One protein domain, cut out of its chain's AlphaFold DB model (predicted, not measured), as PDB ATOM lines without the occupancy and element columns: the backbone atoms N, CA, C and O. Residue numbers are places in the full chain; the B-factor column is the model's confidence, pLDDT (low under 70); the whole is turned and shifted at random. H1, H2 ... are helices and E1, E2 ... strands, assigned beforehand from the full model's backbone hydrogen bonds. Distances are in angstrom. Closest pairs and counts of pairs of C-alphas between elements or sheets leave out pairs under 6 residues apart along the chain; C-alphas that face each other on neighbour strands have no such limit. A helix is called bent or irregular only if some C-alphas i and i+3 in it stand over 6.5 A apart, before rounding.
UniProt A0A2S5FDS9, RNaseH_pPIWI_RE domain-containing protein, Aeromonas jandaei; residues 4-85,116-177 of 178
ATOM      1  N   LEU A   4      28.078 -27.580 -47.366       85.44
ATOM      2  CA  LEU A   4      28.254 -28.670 -46.414       85.44
ATOM      3  C   LEU A   4      29.748 -28.870 -46.181       85.44
ATOM      4  O   LEU A   4      30.492 -29.116 -47.132       85.44
ATOM      5  N   VAL A   5      30.184 -28.741 -44.931       87.12
ATOM      6  CA  VAL A   5      31.590 -28.881 -44.542       87.12
ATOM      7  C   VAL A   5      31.734 -30.107 -43.657       87.12
ATOM      8  O   VAL A   5      31.124 -30.196 -42.590       87.12
ATOM      9  N   TYR A   6      32.572 -31.040 -44.101       88.25
ATOM     10  CA  TYR A   6      32.901 -32.232 -43.338       88.25
ATOM     11  C   TYR A   6      34.208 -32.054 -42.574       88.25
ATOM     12  O   TYR A   6      35.237 -31.716 -43.160       88.25
ATOM     13  N   LEU A   7      34.172 -32.335 -41.276       86.62
ATOM     14  CA  LEU A   7      35.321 -32.241 -40.384       86.62
ATOM     15  C   LEU A   7      35.639 -33.628 -39.827       86.62
ATOM     16  O   LEU A   7      34.786 -34.281 -39.235       86.62
ATOM     17  N   HIS A   8      36.874 -34.092 -40.006       84.44
ATOM     18  CA  HIS A   8      37.305 -35.350 -39.396       84.44
ATOM     19  C   HIS A   8      37.477 -35.167 -37.882       84.44
ATOM     20  O   HIS A   8      38.091 -34.190 -37.455       84.44
ATOM     21  N   SER A   9      37.020 -36.121 -37.064       73.88
ATOM     22  CA  SER A   9      37.181 -36.091 -35.594       73.88
ATOM     23  C   SER A   9      38.637 -35.905 -35.138       73.88
ATOM     24  O   SER A   9      38.913 -35.272 -34.122       73.88
ATOM     25  N   GLY A  10      39.598 -36.401 -35.923       74.75
ATOM     26  CA  GLY A  10      41.037 -36.218 -35.694       74.75
ATOM     27  C   GLY A  10      41.504 -34.754 -35.653       74.75
ATOM     28  O   GLY A  10      42.542 -34.473 -35.059       74.75
ATOM     29  N   LEU A  11      40.723 -33.809 -36.192       75.06
ATOM     30  CA  LEU A  11      40.984 -32.368 -36.081       75.06
ATOM     31  C   LEU A  11      40.739 -31.812 -34.668       75.06
ATOM     32  O   LEU A  11      40.989 -30.634 -34.433       75.06
ATOM     33  N   ARG A  12      40.324 -32.642 -33.702       71.06
ATOM     34  CA  ARG A  12      40.190 -32.291 -32.273       71.06
ATOM     35  C   ARG A  12      41.444 -31.701 -31.618       71.06
ATOM     36  O   ARG A  12      41.347 -31.141 -30.534       71.06
ATOM     37  N   ALA A  13      42.619 -31.884 -32.226       70.12
ATOM     38  CA  ALA A  13      43.865 -31.258 -31.777       70.12
ATOM     39  C   ALA A  13      43.966 -29.775 -32.181       70.12
ATOM     40  O   ALA A  13      44.728 -29.032 -31.574       70.12
ATOM     41  N   VAL A  14      43.217 -29.368 -33.208       71.69
ATOM     42  CA  VAL A  14      43.187 -28.005 -33.761       71.69
ATOM     43  C   VAL A  14      41.931 -27.269 -33.302       71.69
ATOM     44  O   VAL A  14      41.996 -26.105 -32.926       71.69
ATOM     45  N   TYR A  15      40.790 -27.959 -33.305       71.69
ATOM     46  CA  TYR A  15      39.505 -27.401 -32.912       71.69
ATOM     47  C   TYR A  15      38.939 -28.168 -31.724       71.69
ATOM     48  O   TYR A  15      38.433 -29.283 -31.871       71.69
ATOM     49  N   ASP A  16      38.984 -27.550 -30.545       66.75
ATOM     50  CA  ASP A  16      38.467 -28.152 -29.314       66.75
ATOM     51  C   ASP A  16      36.976 -28.494 -29.408       66.75
ATOM     52  O   ASP A  16      36.548 -29.484 -28.820       66.75
ATOM     53  N   GLY A  17      36.203 -27.758 -30.211       62.03
ATOM     54  CA  GLY A  17      34.788 -28.053 -30.465       62.03
ATOM     55  C   GLY A  17      34.504 -29.261 -31.349       62.03
ATOM     56  O   GLY A  17      33.342 -29.567 -31.594       62.03
ATOM     57  N   LEU A  18      35.544 -29.949 -31.833       68.12
ATOM     58  CA  LEU A  18      35.427 -31.270 -32.461       68.12
ATOM     59  C   LEU A  18      35.665 -32.421 -31.485       68.12
ATOM     60  O   LEU A  18      35.449 -33.580 -31.863       68.12
ATOM     61  N   LYS A  19      36.078 -32.126 -30.242       64.75
ATOM     62  CA  LYS A  19      35.964 -33.086 -29.136       64.75
ATOM     63  C   LYS A  19      34.487 -33.429 -28.959       64.75
ATOM     64  O   LYS A  19      33.629 -32.810 -29.573       64.75
ATOM     65  N   ASP A  20      34.170 -34.440 -28.168       62.28
ATOM     66  CA  ASP A  20      32.798 -34.912 -27.939       62.28
ATOM     67  C   ASP A  20      31.924 -33.900 -27.159       62.28
ATOM     68  O   ASP A  20      31.140 -34.246 -26.294       62.28
ATOM     69  N   SER A  21      32.065 -32.610 -27.436       53.81
ATOM     70  CA  SER A  21      31.180 -31.516 -27.088       53.81
ATOM     71  C   SER A  21      30.487 -31.088 -28.382       53.81
ATOM     72  O   SER A  21      31.112 -31.063 -29.436       53.81
ATOM     73  N   GLY A  22      29.191 -30.787 -28.352       58.09
ATOM     74  CA  GLY A  22      28.412 -30.406 -29.540       58.09
ATOM     75  C   GLY A  22      28.811 -29.064 -30.176       58.09
ATOM     76  O   GLY A  22      27.969 -28.189 -30.299       58.09
ATOM     77  N   GLY A  23      30.080 -28.869 -30.554       60.16
ATOM     78  CA  GLY A  23      30.567 -27.705 -31.298       60.16
ATOM     79  C   GLY A  23      31.127 -26.542 -30.489       60.16
ATOM     80  O   GLY A  23      31.486 -25.522 -31.079       60.16
ATOM     81  N   ASN A  24      31.231 -26.653 -29.164       60.47
ATOM     82  CA  ASN A  24      31.737 -25.560 -28.326       60.47
ATOM     83  C   ASN A  24      33.197 -25.227 -28.685       60.47
ATOM     84  O   ASN A  24      34.050 -26.096 -28.566       60.47
ATOM     85  N   ASN A  25      33.500 -23.976 -29.048       63.56
ATOM     86  CA  ASN A  25      34.822 -23.507 -29.513       63.56
ATOM     87  C   ASN A  25      35.208 -23.923 -30.946       63.56
ATOM     88  O   ASN A  25      36.391 -24.080 -31.256       63.56
ATOM     89  N   LEU A  26      34.231 -24.106 -31.835       68.31
ATOM     90  CA  LEU A  26      34.494 -24.079 -33.276       68.31
ATOM     91  C   LEU A  26      34.643 -22.636 -33.777       68.31
ATOM     92  O   LEU A  26      34.052 -21.730 -33.188       68.31
ATOM     93  N   PRO A  27      35.418 -22.400 -34.853       64.12
ATOM     94  CA  PRO A  27      35.467 -21.088 -35.485       64.12
ATOM     95  C   PRO A  27      34.056 -20.658 -35.898       64.12
ATOM     96  O   PRO A  27      33.296 -21.462 -36.442       64.12
ATOM     97  N   GLU A  28      33.713 -19.395 -35.634       66.31
ATOM     98  CA  GLU A  28      32.423 -18.837 -36.034       66.31
ATOM     99  C   GLU A  28      32.254 -18.965 -37.546       66.31
ATOM    100  O   GLU A  28      33.050 -18.445 -38.333       66.31
ATOM    101  N   ILE A  29      31.198 -19.659 -37.965       66.31
ATOM    102  CA  ILE A  29      30.831 -19.689 -39.371       66.31
ATOM    103  C   ILE A  29      29.907 -18.522 -39.631       66.31
ATOM    104  O   ILE A  29      28.772 -18.477 -39.157       66.31
ATOM    105  N   ALA A  30      30.409 -17.580 -40.422       56.47
ATOM    106  CA  ALA A  30      29.603 -16.500 -40.941       56.47
ATOM    107  C   ALA A  30      28.445 -17.084 -41.771       56.47
ATOM    108  O   ALA A  30      28.659 -17.694 -42.820       56.47
ATOM    109  N   ASN A  31      27.227 -16.803 -41.307       60.53
ATOM    110  CA  ASN A  31      25.937 -17.078 -41.940       60.53
ATOM    111  C   ASN A  31      25.394 -18.503 -41.741       60.53
ATOM    112  O   ASN A  31      26.068 -19.498 -42.002       60.53
ATOM    113  N   ASN A  32      24.100 -18.578 -41.398       66.06
ATOM    114  CA  ASN A  32      23.266 -19.788 -41.256       66.06
ATOM    115  C   ASN A  32      23.034 -20.529 -42.596       66.06
ATOM    116  O   ASN A  32      21.935 -21.006 -42.885       66.06
ATOM    117  N   SER A  33      24.044 -20.560 -43.465       73.69
ATOM    118  CA  SER A  33      24.054 -21.176 -44.793       73.69
ATOM    119  C   SER A  33      25.012 -22.365 -44.897       73.69
ATOM    120  O   SER A  33      25.106 -22.967 -45.970       73.69
ATOM    121  N   VAL A  34      25.732 -22.688 -43.818       81.62
ATOM    122  CA  VAL A  34      26.725 -23.765 -43.783       81.62
ATOM    123  C   VAL A  34      26.345 -24.800 -42.734       81.62
ATOM    124  O   VAL A  34      26.202 -24.460 -41.564       81.62
ATOM    125  N   TRP A  35      26.232 -26.061 -43.144       84.44
ATOM    126  CA  TRP A  35      26.180 -27.176 -42.200       84.44
ATOM    127  C   TRP A  35      27.588 -27.650 -41.882       84.44
ATOM    128  O   TRP A  35      28.376 -27.940 -42.790       84.44
ATOM    129  N   LEU A  36      27.873 -27.777 -40.589       86.31
ATOM    130  CA  LEU A  36      29.051 -28.486 -40.108       86.31
ATOM    131  C   LEU A  36      28.683 -29.903 -39.727       86.31
ATOM    132  O   LEU A  36      27.829 -30.119 -38.868       86.31
ATOM    133  N   VAL A  37      29.391 -30.858 -40.314       88.25
ATOM    134  CA  VAL A  37      29.222 -32.270 -40.000       88.25
ATOM    135  C   VAL A  37      30.565 -32.844 -39.592       88.25
ATOM    136  O   VAL A  37      31.504 -32.907 -40.388       88.25
ATOM    137  N   ARG A  38      30.661 -33.291 -38.344       87.56
ATOM    138  CA  ARG A  38      31.800 -34.081 -37.889       87.56
ATOM    139  C   ARG A  38      31.593 -35.530 -38.297       87.56
ATOM    140  O   ARG A  38      30.549 -36.119 -38.031       87.56
ATOM    141  N   ILE A  39      32.629 -36.094 -38.900       87.25
ATOM    142  CA  ILE A  39      32.688 -37.484 -39.327       87.25
ATOM    143  C   ILE A  39      33.732 -38.216 -38.497       87.25
ATOM    144  O   ILE A  39      34.869 -37.751 -38.353       87.25
ATOM    145  N   ARG A  40      33.357 -39.393 -37.999       82.44
ATOM    146  CA  ARG A  40      34.280 -40.351 -37.389       82.44
ATOM    147  C   ARG A  40      34.054 -41.732 -37.994       82.44
ATOM    148  O   ARG A  40      32.918 -42.188 -38.101       82.44
ATOM    149  N   ALA A  41      35.140 -42.369 -38.414       78.12
ATOM    150  CA  ALA A  41      35.118 -43.668 -39.073       78.12
ATOM    151  C   ALA A  41      36.434 -44.410 -38.789       78.12
ATOM    152  O   ALA A  41      37.340 -44.438 -39.623       78.12
ATOM    153  N   ASP A  42      36.540 -44.964 -37.583       68.12
ATOM    154  CA  ASP A  42      37.723 -45.685 -37.103       68.12
ATOM    155  C   ASP A  42      37.606 -47.197 -37.374       68.12
ATOM    156  O   ASP A  42      36.528 -47.710 -37.685       68.12
ATOM    157  N   ASP A  43      38.711 -47.938 -37.269       57.19
ATOM    158  CA  ASP A  43      38.722 -49.387 -37.530       57.19
ATOM    159  C   ASP A  43      37.954 -50.210 -36.482       57.19
ATOM    160  O   ASP A  43      37.411 -51.261 -36.822       57.19
ATOM    161  N   ASP A  44      37.812 -49.688 -35.261       51.06
ATOM    162  CA  ASP A  44      37.109 -50.329 -34.139       51.06
ATOM    163  C   ASP A  44      35.593 -50.030 -34.112       51.06
ATOM    164  O   ASP A  44      34.875 -50.380 -33.175       51.06
ATOM    165  N   THR A  45      35.060 -49.372 -35.147       50.72
ATOM    166  CA  THR A  45      33.694 -48.814 -35.147       50.72
ATOM    167  C   THR A  45      32.558 -49.832 -35.147       50.72
ATOM    168  O   THR A  45      31.458 -49.485 -34.725       50.72
ATOM    169  N   ALA A  46      32.801 -51.093 -35.514       42.09
ATOM    170  CA  ALA A  46      31.814 -52.161 -35.323       42.09
ATOM    171  C   ALA A  46      31.516 -52.441 -33.830       42.09
ATOM    172  O   ALA A  46      30.537 -53.118 -33.520       42.09
ATOM    173  N   GLN A  47      32.345 -51.918 -32.913       43.16
ATOM    174  CA  GLN A  47      32.216 -52.087 -31.465       43.16
ATOM    175  C   GLN A  47      32.096 -50.764 -30.683       43.16
ATOM    176  O   GLN A  47      31.998 -50.822 -29.475       43.16
ATOM    177  N   MET A  48      32.089 -49.567 -31.280       48.16
ATOM    178  CA  MET A  48      32.337 -48.305 -30.527       48.16
ATOM    179  C   MET A  48      31.130 -47.361 -30.351       48.16
ATOM    180  O   MET A  48      31.304 -46.159 -30.152       48.16
ATOM    181  N   SER A  49      29.892 -47.829 -30.475       50.41
ATOM    182  CA  SER A  49      28.822 -46.906 -30.868       50.41
ATOM    183  C   SER A  49      27.680 -46.742 -29.859       50.41
ATOM    184  O   SER A  49      26.551 -47.145 -30.113       50.41
ATOM    185  N   GLY A  50      27.988 -46.106 -28.726       53.66
ATOM    186  CA  GLY A  50      27.043 -45.295 -27.941       53.66
ATOM    187  C   GLY A  50      27.335 -43.801 -28.135       53.66
ATOM    188  O   GLY A  50      28.364 -43.461 -28.715       53.66
ATOM    189  N   ASP A  51      26.463 -42.899 -27.665       62.22
ATOM    190  CA  ASP A  51      26.769 -41.457 -27.608       62.22
ATOM    191  C   ASP A  51      28.119 -41.264 -26.905       62.22
ATOM    192  O   ASP A  51      28.221 -41.486 -25.700       62.22
ATOM    193  N   ASN A  52      29.173 -40.902 -27.643       55.22
ATOM    194  CA  ASN A  52      30.545 -40.894 -27.111       55.22
ATOM    195  C   ASN A  52      30.754 -39.822 -26.044       55.22
ATOM    196  O   ASN A  52      31.742 -39.861 -25.320       55.22
ATOM    197  N   ILE A  53      29.799 -38.900 -25.909       56.16
ATOM    198  CA  ILE A  53      29.724 -37.983 -24.776       56.16
ATOM    199  C   ILE A  53      29.365 -38.744 -23.494       56.16
ATOM    200  O   ILE A  53      29.952 -38.506 -22.441       56.16
ATOM    201  N   LYS A  54      28.393 -39.658 -23.579       59.75
ATOM    202  CA  LYS A  54      27.868 -40.417 -22.438       59.75
ATOM    203  C   LYS A  54      28.708 -41.657 -22.132       59.75
ATOM    204  O   LYS A  54      28.927 -41.968 -20.967       59.75
ATOM    205  N   HIS A  55      29.195 -42.333 -23.171       56.81
ATOM    206  CA  HIS A  55      29.863 -43.633 -23.085       56.81
ATOM    207  C   HIS A  55      31.145 -43.673 -23.943       56.81
ATOM    208  O   HIS A  55      31.240 -44.471 -24.872       56.81
ATOM    209  N   PRO A  56      32.163 -42.833 -23.660       56.84
ATOM    210  CA  PRO A  56      33.398 -42.764 -24.458       56.84
ATOM    211  C   PRO A  56      34.249 -44.043 -24.416       56.84
ATOM    212  O   PRO A  56      35.161 -44.205 -25.222       56.84
ATOM    213  N   LEU A  57      33.998 -44.918 -23.440       56.91
ATOM    214  CA  LEU A  57      34.768 -46.140 -23.186       56.91
ATOM    215  C   LEU A  57      33.909 -47.408 -23.272       56.91
ATOM    216  O   LEU A  57      34.420 -48.503 -23.049       56.91
ATOM    217  N   GLU A  58      32.615 -47.271 -23.566       55.72
ATOM    218  CA  GLU A  58      31.669 -48.384 -23.565       55.72
ATOM    219  C   GLU A  58      31.039 -48.566 -24.945       55.72
ATOM    220  O   GLU A  58      30.368 -47.695 -25.499       55.72
ATOM    221  N   ALA A  59      31.263 -49.757 -25.483       55.69
ATOM    222  CA  ALA A  59      30.684 -50.254 -26.713       55.69
ATOM    223  C   ALA A  59      29.158 -50.400 -26.603       55.69
ATOM    224  O   ALA A  59      28.685 -51.191 -25.785       55.69
ATOM    225  N   ALA A  60      28.384 -49.743 -27.473       58.78
ATOM    226  CA  ALA A  60      26.973 -50.080 -27.669       58.78
ATOM    227  C   ALA A  60      26.720 -50.610 -29.087       58.78
ATOM    228  O   ALA A  60      27.241 -50.101 -30.082       58.78
ATOM    229  N   PHE A  61      25.934 -51.683 -29.167       63.06
ATOM    230  CA  PHE A  61      25.592 -52.348 -30.420       63.06
ATOM    231  C   PHE A  61      24.468 -51.592 -31.135       63.06
ATOM    232  O   PHE A  61      23.347 -51.534 -30.638       63.06
ATOM    233  N   ILE A  62      24.754 -51.051 -32.322       63.50
ATOM    234  CA  ILE A  62      23.767 -50.307 -33.129       63.50
ATOM    235  C   ILE A  62      22.928 -51.212 -34.028       63.50
ATOM    236  O   ILE A  62      21.797 -50.877 -34.376       63.50
ATOM    237  N   GLY A  63      23.456 -52.378 -34.394       60.75
ATOM    238  CA  GLY A  63      22.772 -53.315 -35.273       60.75
ATOM    239  C   GLY A  63      23.696 -53.959 -36.295       60.75
ATOM    240  O   GLY A  63      24.837 -53.559 -36.495       60.75
ATOM    241  N   THR A  64      23.164 -54.969 -36.977       65.50
ATOM    242  CA  THR A  64      23.822 -55.678 -38.090       65.50
ATOM    243  C   THR A  64      23.229 -55.325 -39.451       65.50
ATOM    244  O   THR A  64      23.673 -55.838 -40.477       65.50
ATOM    245  N   LYS A  65      22.192 -54.482 -39.477       77.25
ATOM    246  CA  LYS A  65      21.500 -54.098 -40.706       77.25
ATOM    247  C   LYS A  65      22.130 -52.839 -41.287       77.25
ATOM    248  O   LYS A  65      22.551 -51.941 -40.568       77.25
ATOM    249  N   ILE A  66      22.174 -52.792 -42.611       81.75
ATOM    250  CA  ILE A  66      22.627 -51.621 -43.358       81.75
ATOM    251  C   ILE A  66      21.569 -50.532 -43.205       81.75
ATOM    252  O   ILE A  66      20.394 -50.779 -43.488       81.75
ATOM    253  N   GLY A  67      21.973 -49.339 -42.786       85.75
ATOM    254  CA  GLY A  67      21.029 -48.256 -42.556       85.75
ATOM    255  C   GLY A  67      21.625 -47.051 -41.850       85.75
ATOM    256  O   GLY A  67      22.756 -47.081 -41.367       85.75
ATOM    257  N   LEU A  68      20.833 -45.982 -41.815       88.44
ATOM    258  CA  LEU A  68      21.085 -44.805 -40.997       88.44
ATOM    259  C   LEU A  68      20.273 -44.930 -39.705       88.44
ATOM    260  O   LEU A  68      19.057 -45.110 -39.748       88.44
ATOM    261  N   TYR A  69      20.950 -44.818 -38.573       86.06
ATOM    262  CA  TYR A  69      20.381 -44.922 -37.237       86.06
ATOM    263  C   TYR A  69      20.568 -43.596 -36.520       86.06
ATOM    264  O   TYR A  69      21.657 -43.030 -36.549       86.06
ATOM    265  N   ARG A  70      19.517 -43.094 -35.875       85.62
ATOM    266  CA  ARG A  70      19.606 -41.918 -35.006       85.62
ATOM    267  C   ARG A  70      19.759 -42.374 -33.562       85.62
ATOM    268  O   ARG A  70      19.130 -43.353 -33.168       85.62
ATOM    269  N   VAL A  71      20.564 -41.660 -32.784       81.81
ATOM    270  CA  VAL A  71      20.668 -41.890 -31.340       81.81
ATOM    271  C   VAL A  71      19.363 -41.485 -30.654       81.81
ATOM    272  O   VAL A  71      18.766 -40.471 -31.000       81.81
ATOM    273  N   GLU A  72      18.898 -42.283 -29.694       76.88
ATOM    274  CA  GLU A  72      17.593 -42.081 -29.050       76.88
ATOM    275  C   GLU A  72      17.497 -40.722 -28.340       76.88
ATOM    276  O   GLU A  72      16.562 -39.960 -28.577       76.88
ATOM    277  N   ASP A  73      18.526 -40.370 -27.568       79.69
ATOM    278  CA  ASP A  73      18.553 -39.148 -26.756       79.69
ATOM    279  C   ASP A  73      19.129 -37.918 -27.480       79.69
ATOM    280  O   ASP A  73      19.336 -36.877 -26.851       79.69
ATOM    281  N   ARG A  74      19.463 -38.026 -28.774       78.00
ATOM    282  CA  ARG A  74      20.137 -36.958 -29.529       78.00
ATOM    283  C   ARG A  74      19.606 -36.823 -30.949       78.00
ATOM    284  O   ARG A  74      19.694 -37.740 -31.759       78.00
ATOM    285  N   SER A  75      19.107 -35.635 -31.281       82.88
ATOM    286  CA  SER A  75      18.584 -35.315 -32.616       82.88
ATOM    287  C   SER A  75      19.668 -35.020 -33.656       82.88
ATOM    288  O   SER A  75      19.385 -35.015 -34.853       82.88
ATOM    289  N   ASP A  76      20.893 -34.772 -33.207       83.69
ATOM    290  CA  ASP A  76      22.023 -34.291 -33.998       83.69
ATOM    291  C   ASP A  76      23.092 -35.369 -34.258       83.69
ATOM    292  O   ASP A  76      24.071 -35.113 -34.957       83.69
ATOM    293  N   LEU A  77      22.911 -36.583 -33.726       85.69
ATOM    294  CA  LEU A  77      23.878 -37.675 -33.823       85.69
ATOM    295  C   LEU A  77      23.283 -38.897 -34.527       85.69
ATOM    296  O   LEU A  77      22.252 -39.444 -34.125       85.69
ATOM    297  N   TYR A  78      23.982 -39.343 -35.568       87.50
ATOM    298  CA  TYR A  78      23.574 -40.444 -36.426       87.50
ATOM    299  C   TYR A  78      24.725 -41.417 -36.674       87.50
ATOM    300  O   TYR A  78      25.901 -41.054 -36.654       87.50
ATOM    301  N   TYR A  79      24.370 -42.657 -36.982       86.19
ATOM    302  CA  TYR A  79      25.286 -43.728 -37.334       86.19
ATOM    303  C   TYR A  79      24.856 -44.363 -38.643       86.19
ATOM    304  O   TYR A  79      23.737 -44.858 -38.772       86.19
ATOM    305  N   PHE A  80      25.749 -44.361 -39.621       87.44
ATOM    306  CA  PHE A  80      25.538 -45.042 -40.884       87.44
ATOM    307  C   PHE A  80      26.292 -46.370 -40.885       87.44
ATOM    308  O   PHE A  80      27.521 -46.396 -40.874       87.44
ATOM    309  N   VAL A  81      25.545 -47.472 -40.895       83.56
ATOM    310  CA  VAL A  81      26.080 -48.832 -40.982       83.56
ATOM    311  C   VAL A  81      26.070 -49.252 -42.443       83.56
ATOM    312  O   VAL A  81      25.012 -49.286 -43.079       83.56
ATOM    313  N   SER A  82      27.236 -49.592 -42.985       81.06
ATOM    314  CA  SER A  82      27.347 -50.083 -44.360       81.06
ATOM    315  C   SER A  82      28.523 -51.044 -44.537       81.06
ATOM    316  O   SER A  82      29.521 -50.940 -43.820       81.06
ATOM    317  N   PRO A  83      28.434 -52.000 -45.481       75.12
ATOM    318  CA  PRO A  83      29.567 -52.836 -45.829       75.12
ATOM    319  C   PRO A  83      30.587 -51.988 -46.581       75.12
ATOM    320  O   PRO A  83      30.253 -51.333 -47.568       75.12
ATOM    321  N   SER A  84      31.823 -52.019 -46.115       70.25
ATOM    322  CA  SER A  84      32.988 -51.445 -46.761       70.25
ATOM    323  C   SER A  84      33.927 -52.582 -47.126       70.25
ATOM    324  O   SER A  84      34.337 -53.353 -46.258       70.25
ATOM    325  N   ASN A  85      34.266 -52.690 -48.409       67.50
ATOM    326  CA  ASN A  85      35.159 -53.732 -48.901       67.50
ATOM    327  C   ASN A  85      36.539 -53.577 -48.241       67.50
ATOM    328  O   ASN A  85      37.317 -52.687 -48.586       67.50
ATOM    329  N   THR A 116      29.964 -45.401 -39.733       85.31
ATOM    330  CA  THR A 116      30.332 -43.989 -39.841       85.31
ATOM    331  C   THR A 116      29.469 -43.199 -38.872       85.31
ATOM    332  O   THR A 116      28.248 -43.159 -39.020       85.31
ATOM    333  N   GLU A 117      30.085 -42.560 -37.886       87.25
ATOM    334  CA  GLU A 117      29.396 -41.604 -37.025       87.25
ATOM    335  C   GLU A 117      29.301 -40.247 -37.726       87.25
ATOM    336  O   GLU A 117      30.280 -39.745 -38.287       87.25
ATOM    337  N   ILE A 118      28.109 -39.662 -37.663       88.75
ATOM    338  CA  ILE A 118      27.735 -38.399 -38.283       88.75
ATOM    339  C   ILE A 118      27.160 -37.520 -37.172       88.75
ATOM    340  O   ILE A 118      26.030 -37.729 -36.730       88.75
ATOM    341  N   ALA A 119      27.941 -36.545 -36.714       87.50
ATOM    342  CA  ALA A 119      27.487 -35.552 -35.746       87.50
ATOM    343  C   ALA A 119      27.264 -34.219 -36.459       87.50
ATOM    344  O   ALA A 119      28.187 -33.652 -37.051       87.50
ATOM    345  N   VAL A 120      26.034 -33.730 -36.418       87.56
ATOM    346  CA  VAL A 120      25.616 -32.490 -37.058       87.56
ATOM    347  C   VAL A 120      25.768 -31.353 -36.050       87.56
ATOM    348  O   VAL A 120      25.030 -31.278 -35.080       87.56
ATOM    349  N   ILE A 121      26.769 -30.496 -36.238       80.62
ATOM    350  CA  ILE A 121      27.218 -29.572 -35.186       80.62
ATOM    351  C   ILE A 121      26.547 -28.197 -35.262       80.62
ATOM    352  O   ILE A 121      26.233 -27.598 -34.239       80.62
ATOM    353  N   SER A 122      26.368 -27.668 -36.468       75.44
ATOM    354  CA  SER A 122      25.760 -26.352 -36.684       75.44
ATOM    355  C   SER A 122      24.685 -26.462 -37.741       75.44
ATOM    356  O   SER A 122      24.932 -27.085 -38.779       75.44
ATOM    357  N   SER A 123      23.528 -25.856 -37.471       67.94
ATOM    358  CA  SER A 123      22.362 -25.891 -38.341       67.94
ATOM    359  C   SER A 123      22.258 -24.680 -39.258       67.94
ATOM    360  O   SER A 123      22.350 -23.525 -38.846       67.94
ATOM    361  N   ALA A 124      22.056 -24.964 -40.545       74.56
ATOM    362  CA  ALA A 124      21.748 -23.968 -41.561       74.56
ATOM    363  C   ALA A 124      20.275 -24.060 -41.969       74.56
ATOM    364  O   ALA A 124      19.677 -25.132 -41.970       74.56
ATOM    365  N   ASN A 125      19.691 -22.944 -42.400       79.19
ATOM    366  CA  ASN A 125      18.236 -22.807 -42.566       79.19
ATOM    367  C   ASN A 125      17.634 -23.532 -43.790       79.19
ATOM    368  O   ASN A 125      16.472 -23.306 -44.115       79.19
ATOM    369  N   PHE A 126      18.406 -24.337 -44.526       81.81
ATOM    370  CA  PHE A 126      17.978 -24.881 -45.823       81.81
ATOM    371  C   PHE A 126      17.597 -26.369 -45.813       81.81
ATOM    372  O   PHE A 126      17.113 -26.862 -46.830       81.81
ATOM    373  N   ALA A 127      17.836 -27.089 -44.717       85.50
ATOM    374  CA  ALA A 127      17.559 -28.522 -44.586       85.50
ATOM    375  C   ALA A 127      17.374 -28.888 -43.104       85.50
ATOM    376  O   ALA A 127      17.687 -28.071 -42.245       85.50
ATOM    377  N   SER A 128      16.878 -30.085 -42.795       89.00
ATOM    378  CA  SER A 128      16.910 -30.623 -41.424       89.00
ATOM    379  C   SER A 128      18.202 -31.404 -41.149       89.00
ATOM    380  O   SER A 128      18.869 -31.852 -42.084       89.00
ATOM    381  N   GLU A 129      18.542 -31.650 -39.877       87.94
ATOM    382  CA  GLU A 129      19.678 -32.508 -39.497       87.94
ATOM    383  C   GLU A 129      19.567 -33.906 -40.125       87.94
ATOM    384  O   GLU A 129      20.564 -34.485 -40.557       87.94
ATOM    385  N   LEU A 130      18.339 -34.432 -40.215       90.88
ATOM    386  CA  LEU A 130      18.054 -35.731 -40.818       90.88
ATOM    387  C   LEU A 130      18.363 -35.741 -42.319       90.88
ATOM    388  O   LEU A 130      18.934 -36.710 -42.820       90.88
ATOM    389  N   ASP A 131      18.016 -34.672 -43.039       92.00
ATOM    390  CA  ASP A 131      18.315 -34.552 -44.471       92.00
ATOM    391  C   ASP A 131      19.826 -34.532 -44.711       92.00
ATOM    392  O   ASP A 131      20.331 -35.200 -45.616       92.00
ATOM    393  N   ILE A 132      20.567 -33.826 -43.852       91.88
ATOM    394  CA  ILE A 132      22.028 -33.764 -43.907       91.88
ATOM    395  C   ILE A 132      22.656 -35.121 -43.588       91.88
ATOM    396  O   ILE A 132      23.578 -35.555 -44.288       91.88
ATOM    397  N   ALA A 133      22.145 -35.834 -42.584       91.12
ATOM    398  CA  ALA A 133      22.600 -37.180 -42.261       91.12
ATOM    399  C   ALA A 133      22.329 -38.166 -43.414       91.12
ATOM    400  O   ALA A 133      23.218 -38.935 -43.788       91.12
ATOM    401  N   HIS A 134      21.155 -38.096 -44.053       92.94
ATOM    402  CA  HIS A 134      20.846 -38.885 -45.248       92.94
ATOM    403  C   HIS A 134      21.767 -38.555 -46.421       92.94
ATOM    404  O   HIS A 134      22.294 -39.465 -47.062       92.94
ATOM    405  N   GLN A 135      22.000 -37.273 -46.702       92.06
ATOM    406  CA  GLN A 135      22.898 -36.855 -47.776       92.06
ATOM    407  C   GLN A 135      24.334 -37.335 -47.525       92.06
ATOM    408  O   GLN A 135      25.003 -37.809 -48.444       92.06
ATOM    409  N   THR A 136      24.783 -37.279 -46.272       92.44
ATOM    410  CA  THR A 136      26.083 -37.809 -45.848       92.44
ATOM    411  C   THR A 136      26.166 -39.318 -46.091       92.44
ATOM    412  O   THR A 136      27.107 -39.788 -46.729       92.44
ATOM    413  N   ALA A 137      25.147 -40.078 -45.675       91.12
ATOM    414  CA  ALA A 137      25.065 -41.519 -45.909       91.12
ATOM    415  C   ALA A 137      25.046 -41.877 -47.408       91.12
ATOM    416  O   ALA A 137      25.712 -42.824 -47.831       91.12
ATOM    417  N   LEU A 138      24.346 -41.094 -48.237       91.44
ATOM    418  CA  LEU A 138      24.362 -41.251 -49.694       91.44
ATOM    419  C   LEU A 138      25.764 -41.045 -50.271       91.44
ATOM    420  O   LEU A 138      26.163 -41.793 -51.159       91.44
ATOM    421  N   LEU A 139      26.524 -40.074 -49.765       90.75
ATOM    422  CA  LEU A 139      27.903 -39.827 -50.194       90.75
ATOM    423  C   LEU A 139      28.883 -40.905 -49.724       90.75
ATOM    424  O   LEU A 139      29.914 -41.092 -50.371       90.75
ATOM    425  N   CYS A 140      28.585 -41.606 -48.630       88.31
ATOM    426  CA  CYS A 140      29.316 -42.805 -48.218       88.31
ATOM    427  C   CYS A 140      28.978 -44.000 -49.124       88.31
ATOM    428  O   CYS A 140      29.861 -44.754 -49.519       88.31
ATOM    429  N   ARG A 141      27.703 -44.172 -49.487       85.81
ATOM    430  CA  ARG A 141      27.237 -45.286 -50.327       85.81
ATOM    431  C   ARG A 141      27.652 -45.151 -51.795       85.81
ATOM    432  O   ARG A 141      27.980 -46.140 -52.438       85.81
ATOM    433  N   ASN A 142      27.607 -43.939 -52.334       81.56
ATOM    434  CA  ASN A 142      27.785 -43.687 -53.760       81.56
ATOM    435  C   ASN A 142      29.194 -43.170 -54.038       81.56
ATOM    436  O   ASN A 142      29.417 -41.964 -54.126       81.56
ATOM    437  N   ALA A 143      30.132 -44.100 -54.191       73.69
ATOM    438  CA  ALA A 143      31.516 -43.810 -54.526       73.69
ATOM    439  C   ALA A 143      31.742 -43.967 -56.037       73.69
ATOM    440  O   ALA A 143      31.847 -45.088 -56.526       73.69
ATOM    441  N   PRO A 144      31.833 -42.878 -56.820       69.25
ATOM    442  CA  PRO A 144      31.873 -42.981 -58.281       69.25
ATOM    443  C   PRO A 144      33.119 -43.695 -58.828       69.25
ATOM    444  O   PRO A 144      33.123 -44.122 -59.978       69.25
ATOM    445  N   LEU A 145      34.184 -43.806 -58.030       70.94
ATOM    446  CA  LEU A 145      35.475 -44.369 -58.437       70.94
ATOM    447  C   LEU A 145      35.943 -45.529 -57.544       70.94
ATOM    448  O   LEU A 145      37.101 -45.930 -57.650       70.94
ATOM    449  N   TRP A 146      35.073 -46.036 -56.665       69.56
ATOM    450  CA  TRP A 146      35.397 -47.099 -55.718       69.56
ATOM    451  C   TRP A 146      34.352 -48.209 -55.784       69.56
ATOM    452  O   TRP A 146      33.156 -47.939 -55.856       69.56
ATOM    453  N   GLU A 147      34.803 -49.459 -55.752       66.12
ATOM    454  CA  GLU A 147      33.909 -50.610 -55.681       66.12
ATOM    455  C   GLU A 147      33.506 -50.875 -54.220       66.12
ATOM    456  O   GLU A 147      34.349 -51.169 -53.367       66.12
ATOM    457  N   GLY A 148      32.207 -50.760 -53.929       73.75
ATOM    458  CA  GLY A 148      31.633 -50.894 -52.583       73.75
ATOM    459  C   GLY A 148      31.380 -49.552 -51.886       73.75
ATOM    460  O   GLY A 148      31.617 -48.486 -52.454       73.75
ATOM    461  N   ASN A 149      30.880 -49.590 -50.643       80.00
ATOM    462  CA  ASN A 149      30.626 -48.359 -49.888       80.00
ATOM    463  C   ASN A 149      31.898 -47.850 -49.201       80.00
ATOM    464  O   ASN A 149      32.783 -48.609 -48.788       80.00
ATOM    465  N   LEU A 150      31.948 -46.535 -49.024       80.69
ATOM    466  CA  LEU A 150      32.998 -45.837 -48.306       80.69
ATOM    467  C   LEU A 150      32.637 -45.699 -46.832       80.69
ATOM    468  O   LEU A 150      31.500 -45.416 -46.467       80.69
ATOM    469  N   ARG A 151      33.660 -45.795 -45.984       80.31
ATOM    470  CA  ARG A 151      33.563 -45.435 -44.563       80.31
ATOM    471  C   ARG A 151      33.531 -43.926 -44.315       80.31
ATOM    472  O   ARG A 151      33.096 -43.486 -43.258       80.31
ATOM    473  N   LEU A 152      34.016 -43.136 -45.267       86.81
ATOM    474  CA  LEU A 152      34.007 -41.676 -45.224       86.81
ATOM    475  C   LEU A 152      33.125 -41.157 -46.363       86.81
ATOM    476  O   LEU A 152      33.129 -41.772 -47.431       86.81
ATOM    477  N   PRO A 153      32.441 -40.010 -46.208       90.00
ATOM    478  CA  PRO A 153      31.759 -39.372 -47.329       90.00
ATOM    479  C   PRO A 153      32.728 -39.164 -48.496       90.00
ATOM    480  O   PRO A 153      33.883 -38.791 -48.275       90.00
ATOM    481  N   SER A 154      32.261 -39.367 -49.731       88.69
ATOM    482  CA  SER A 154      33.091 -39.312 -50.947       88.69
ATOM    483  C   SER A 154      34.107 -38.152 -51.000       88.69
ATOM    484  O   SER A 154      35.273 -38.425 -51.294       88.69
ATOM    485  N   PRO A 155      33.759 -36.891 -50.653       88.56
ATOM    486  CA  PRO A 155      34.737 -35.797 -50.634       88.56
ATOM    487  C   PRO A 155      35.886 -36.008 -49.636       88.56
ATOM    488  O   PRO A 155      37.045 -35.760 -49.961       88.56
ATOM    489  N   MET A 156      35.587 -36.507 -48.432       88.38
ATOM    490  CA  MET A 156      36.606 -36.803 -47.420       88.38
ATOM    491  C   MET A 156      37.458 -38.006 -47.806       88.38
ATOM    492  O   MET A 156      38.669 -37.991 -47.598       88.38
ATOM    493  N   HIS A 157      36.838 -39.046 -48.367       85.06
ATOM    494  CA  HIS A 157      37.571 -40.206 -48.860       85.06
ATOM    495  C   HIS A 157      38.582 -39.793 -49.938       85.06
ATOM    496  O   HIS A 157      39.752 -40.157 -49.851       85.06
ATOM    497  N   MET A 158      38.159 -38.962 -50.896       83.50
ATOM    498  CA  MET A 158      39.044 -38.414 -51.925       83.50
ATOM    499  C   MET A 158      40.179 -37.580 -51.320       83.50
ATOM    500  O   MET A 158      41.331 -37.771 -51.693       83.50
ATOM    501  N   ALA A 159      39.883 -36.703 -50.354       83.31
ATOM    502  CA  ALA A 159      40.908 -35.911 -49.673       83.31
ATOM    503  C   ALA A 159      41.949 -36.792 -48.956       83.31
ATOM    504  O   ALA A 159      43.147 -36.519 -49.039       83.31
ATOM    505  N   LYS A 160      41.505 -37.875 -48.301       82.12
ATOM    506  CA  LYS A 160      42.393 -38.861 -47.671       82.12
ATOM    507  C   LYS A 160      43.296 -39.540 -48.704       82.12
ATOM    508  O   LYS A 160      44.502 -39.573 -48.498       82.12
ATOM    509  N   GLN A 161      42.734 -40.027 -49.812       80.44
ATOM    510  CA  GLN A 161      43.509 -40.679 -50.876       80.44
ATOM    511  C   GLN A 161      44.554 -39.736 -51.486       80.44
ATOM    512  O   GLN A 161      45.718 -40.100 -51.589       80.44
ATOM    513  N   VAL A 162      44.186 -38.483 -51.775       80.75
ATOM    514  CA  VAL A 162      45.135 -37.464 -52.263       80.75
ATOM    515  C   VAL A 162      46.291 -37.253 -51.276       80.75
ATOM    516  O   VAL A 162      47.438 -37.106 -51.692       80.75
ATOM    517  N   SER A 163      46.012 -37.237 -49.969       77.69
ATOM    518  CA  SER A 163      47.049 -37.099 -48.939       77.69
ATOM    519  C   SER A 163      47.988 -38.315 -48.887       77.69
ATOM    520  O   SER A 163      49.202 -38.151 -48.765       77.69
ATOM    521  N   GLU A 164      47.442 -39.525 -49.030       75.06
ATOM    522  CA  GLU A 164      48.201 -40.782 -49.048       75.06
ATOM    523  C   GLU A 164      49.074 -40.924 -50.306       75.06
ATOM    524  O   GLU A 164      50.224 -41.354 -50.203       75.06
ATOM    525  N   ASP A 165      48.569 -40.504 -51.469       74.31
ATOM    526  CA  ASP A 165      49.287 -40.553 -52.750       74.31
ATOM    527  C   ASP A 165      50.392 -39.486 -52.856       74.31
ATOM    528  O   ASP A 165      51.370 -39.651 -53.595       74.31
ATOM    529  N   HIS A 166      50.273 -38.386 -52.103       75.44
ATOM    530  CA  HIS A 166      51.199 -37.252 -52.148       75.44
ATOM    531  C   HIS A 166      51.817 -36.916 -50.776       75.44
ATOM    532  O   HIS A 166      51.735 -35.771 -50.312       75.44
ATOM    533  N   PRO A 167      52.535 -37.860 -50.138       71.38
ATOM    534  CA  PRO A 167      52.989 -37.715 -48.755       71.38
ATOM    535  C   PRO A 167      53.966 -36.548 -48.554       71.38
ATOM    536  O   PRO A 167      53.973 -35.932 -47.494       71.38
ATOM    537  N   LEU A 168      54.768 -36.190 -49.564       69.44
ATOM    538  CA  LEU A 168      55.705 -35.060 -49.478       69.44
ATOM    539  C   LEU A 168      54.994 -33.702 -49.388       69.44
ATOM    540  O   LEU A 168      55.469 -32.807 -48.691       69.44
ATOM    541  N   ILE A 169      53.849 -33.549 -50.059       63.84
ATOM    542  CA  ILE A 169      53.035 -32.329 -49.974       63.84
ATOM    543  C   ILE A 169      52.453 -32.209 -48.563       63.84
ATOM    544  O   ILE A 169      52.467 -31.129 -47.975       63.84
ATOM    545  N   GLU A 170      52.018 -33.329 -47.989       57.12
ATOM    546  CA  GLU A 170      51.454 -33.369 -46.642       57.12
ATOM    547  C   GLU A 170      52.511 -33.138 -45.550       57.12
ATOM    548  O   GLU A 170      52.283 -32.374 -44.612       57.12
ATOM    549  N   ILE A 171      53.701 -33.732 -45.691       60.47
ATOM    550  CA  ILE A 171      54.846 -33.474 -44.806       60.47
ATOM    551  C   ILE A 171      55.195 -31.982 -44.831       60.47
ATOM    552  O   ILE A 171      55.352 -31.370 -43.775       60.47
ATOM    553  N   ASN A 172      55.240 -31.369 -46.016       55.50
ATOM    554  CA  ASN A 172      55.532 -29.946 -46.137       55.50
ATOM    555  C   ASN A 172      54.442 -29.063 -45.512       55.50
ATOM    556  O   ASN A 172      54.794 -28.078 -44.868       55.50
ATOM    557  N   ARG A 173      53.153 -29.424 -45.612       60.09
ATOM    558  CA  ARG A 173      52.059 -28.721 -44.908       60.09
ATOM    559  C   ARG A 173      52.195 -28.798 -43.390       60.09
ATOM    560  O   ARG A 173      52.041 -27.784 -42.716       60.09
ATOM    561  N   ARG A 174      52.537 -29.972 -42.848       58.41
ATOM    562  CA  ARG A 174      52.740 -30.162 -41.399       58.41
ATOM    563  C   ARG A 174      53.920 -29.358 -40.856       58.41
ATOM    564  O   ARG A 174      53.852 -28.885 -39.730       58.41
ATOM    565  N   ILE A 175      54.988 -29.222 -41.643       55.09
ATOM    566  CA  ILE A 175      56.188 -28.470 -41.252       55.09
ATOM    567  C   ILE A 175      55.962 -26.957 -41.358       55.09
ATOM    568  O   ILE A 175      56.443 -26.215 -40.507       55.09
ATOM    569  N   HIS A 176      55.241 -26.492 -42.383       52.00
ATOM    570  CA  HIS A 176      55.141 -25.061 -42.695       52.00
ATOM    571  C   HIS A 176      53.849 -24.392 -42.219       52.00
ATOM    572  O   HIS A 176      53.723 -23.187 -42.410       52.00
ATOM    573  N   GLY A 177      52.930 -25.133 -41.587       49.38
ATOM    574  CA  GLY A 177      51.793 -24.570 -40.852       49.38
ATOM    575  C   GLY A 177      51.002 -23.548 -41.660       49.38
ATOM    576  O   GLY A 177      50.939 -22.383 -41.275       49.38
TER     577      GLY A 177
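Overview. This is residues 4 to 85 and 116 to 177 of the 178 residues of the protein "RNaseH_pPIWI_RE domain-containing protein" of Aeromonas jandaei (UniProt A0A2S5FDS9). One strongly twisted sheet of five strands curls round a single helix, H2, which packs on one face of it. From the end of H2 nearest the long link to H3, H3 leads away from this body to H4, and residues 164 to 169 and 172 to 177 stick out. The printed part has 144 residues, with E1, H1, E2, E3, E4, E5, H2, H3 and H4 in that order; the sheet is mixed, in the order E1, E2, E5, E4, E3. The class is mixed, helices and strands, with under half of the residues in named elements. The whole is compact, with a radius of gyration of the C-alphas of 15.5 A, and spans 43 by 37 by 34 A.

Arrangement. E1, residues 4 to 8, runs by a tight link into H1, residues 9 to 13, and a long link leads to E2, residues 34 to 40. They form a strand-helix-strand unit, two parallel neighbour strands with a helix between, and its crossover is right-handed. N 5 and O 35 are 2.9 A apart, within hydrogen-bond range. H1 is only just irregular, with C-alphas 10 and 13 6.9 A apart, and only grazes the sheet with residues 9 to 11. E3, residues 67 to 70, and E4, residues 77 to 83, form a hairpin, with N 69 and O 79 at 2.8 A. E5, residues 116 to 122, is antiparallel to E4, N 80 to O 116 being 2.8 A, and to E2, N 38 to O 119 being 2.8 A. H2, residues 129 to 141, is on one face of the sheet, giving two layers, a helix over a sheet; its closest C-alphas to E4 are Ala 137 and Phe 80, 6.2 A. H3, residues 154 to 165, only grazes the sheet with residues 155 to 156. H2 and H3 only just touch, with 3 pairs of C-alphas within 8 A, through residues 139 to 140 and 154 to 155 alone; the closest are Leu 139 and Ser 154, 5.3 A. H4, residues 167 to 176, is close to H3 but not clearly touching, about perpendicular at 87 degrees; the closest C-alphas, Ser 163 and Glu 170, are 6.2 A apart. Every O i to N i+4 pair is within hydrogen-bond range in H2, H3 and H4; H1 has 0 of 1, and 1 of 2 O i to N i+3 pairs.

Along the chain. E1 begins at C-alpha 4 (28.254, -28.670, -46.414). From first to last C-alpha E2 measures 19.3 A, E4 20.2 A, E5 18.5 A, H2 18.4 A and H3 16.3 A. H4 ends at C-alpha 176 (55.141, -25.061, -42.695).

Size, cuts and confidence. The C-alphas of Lys 65 and His 176 are the two farthest apart, 44.5 A. Residues 86 to 115 are not printed; C-alphas 85 and 116 are 14.2 A apart. The links H1 to E2, E2 to E3 and H2 to H3 are long. The mean pLDDT of the printed part is 74.0, and residues 16 to 32, 42 to 64 and 168 to 177 are among those under 70.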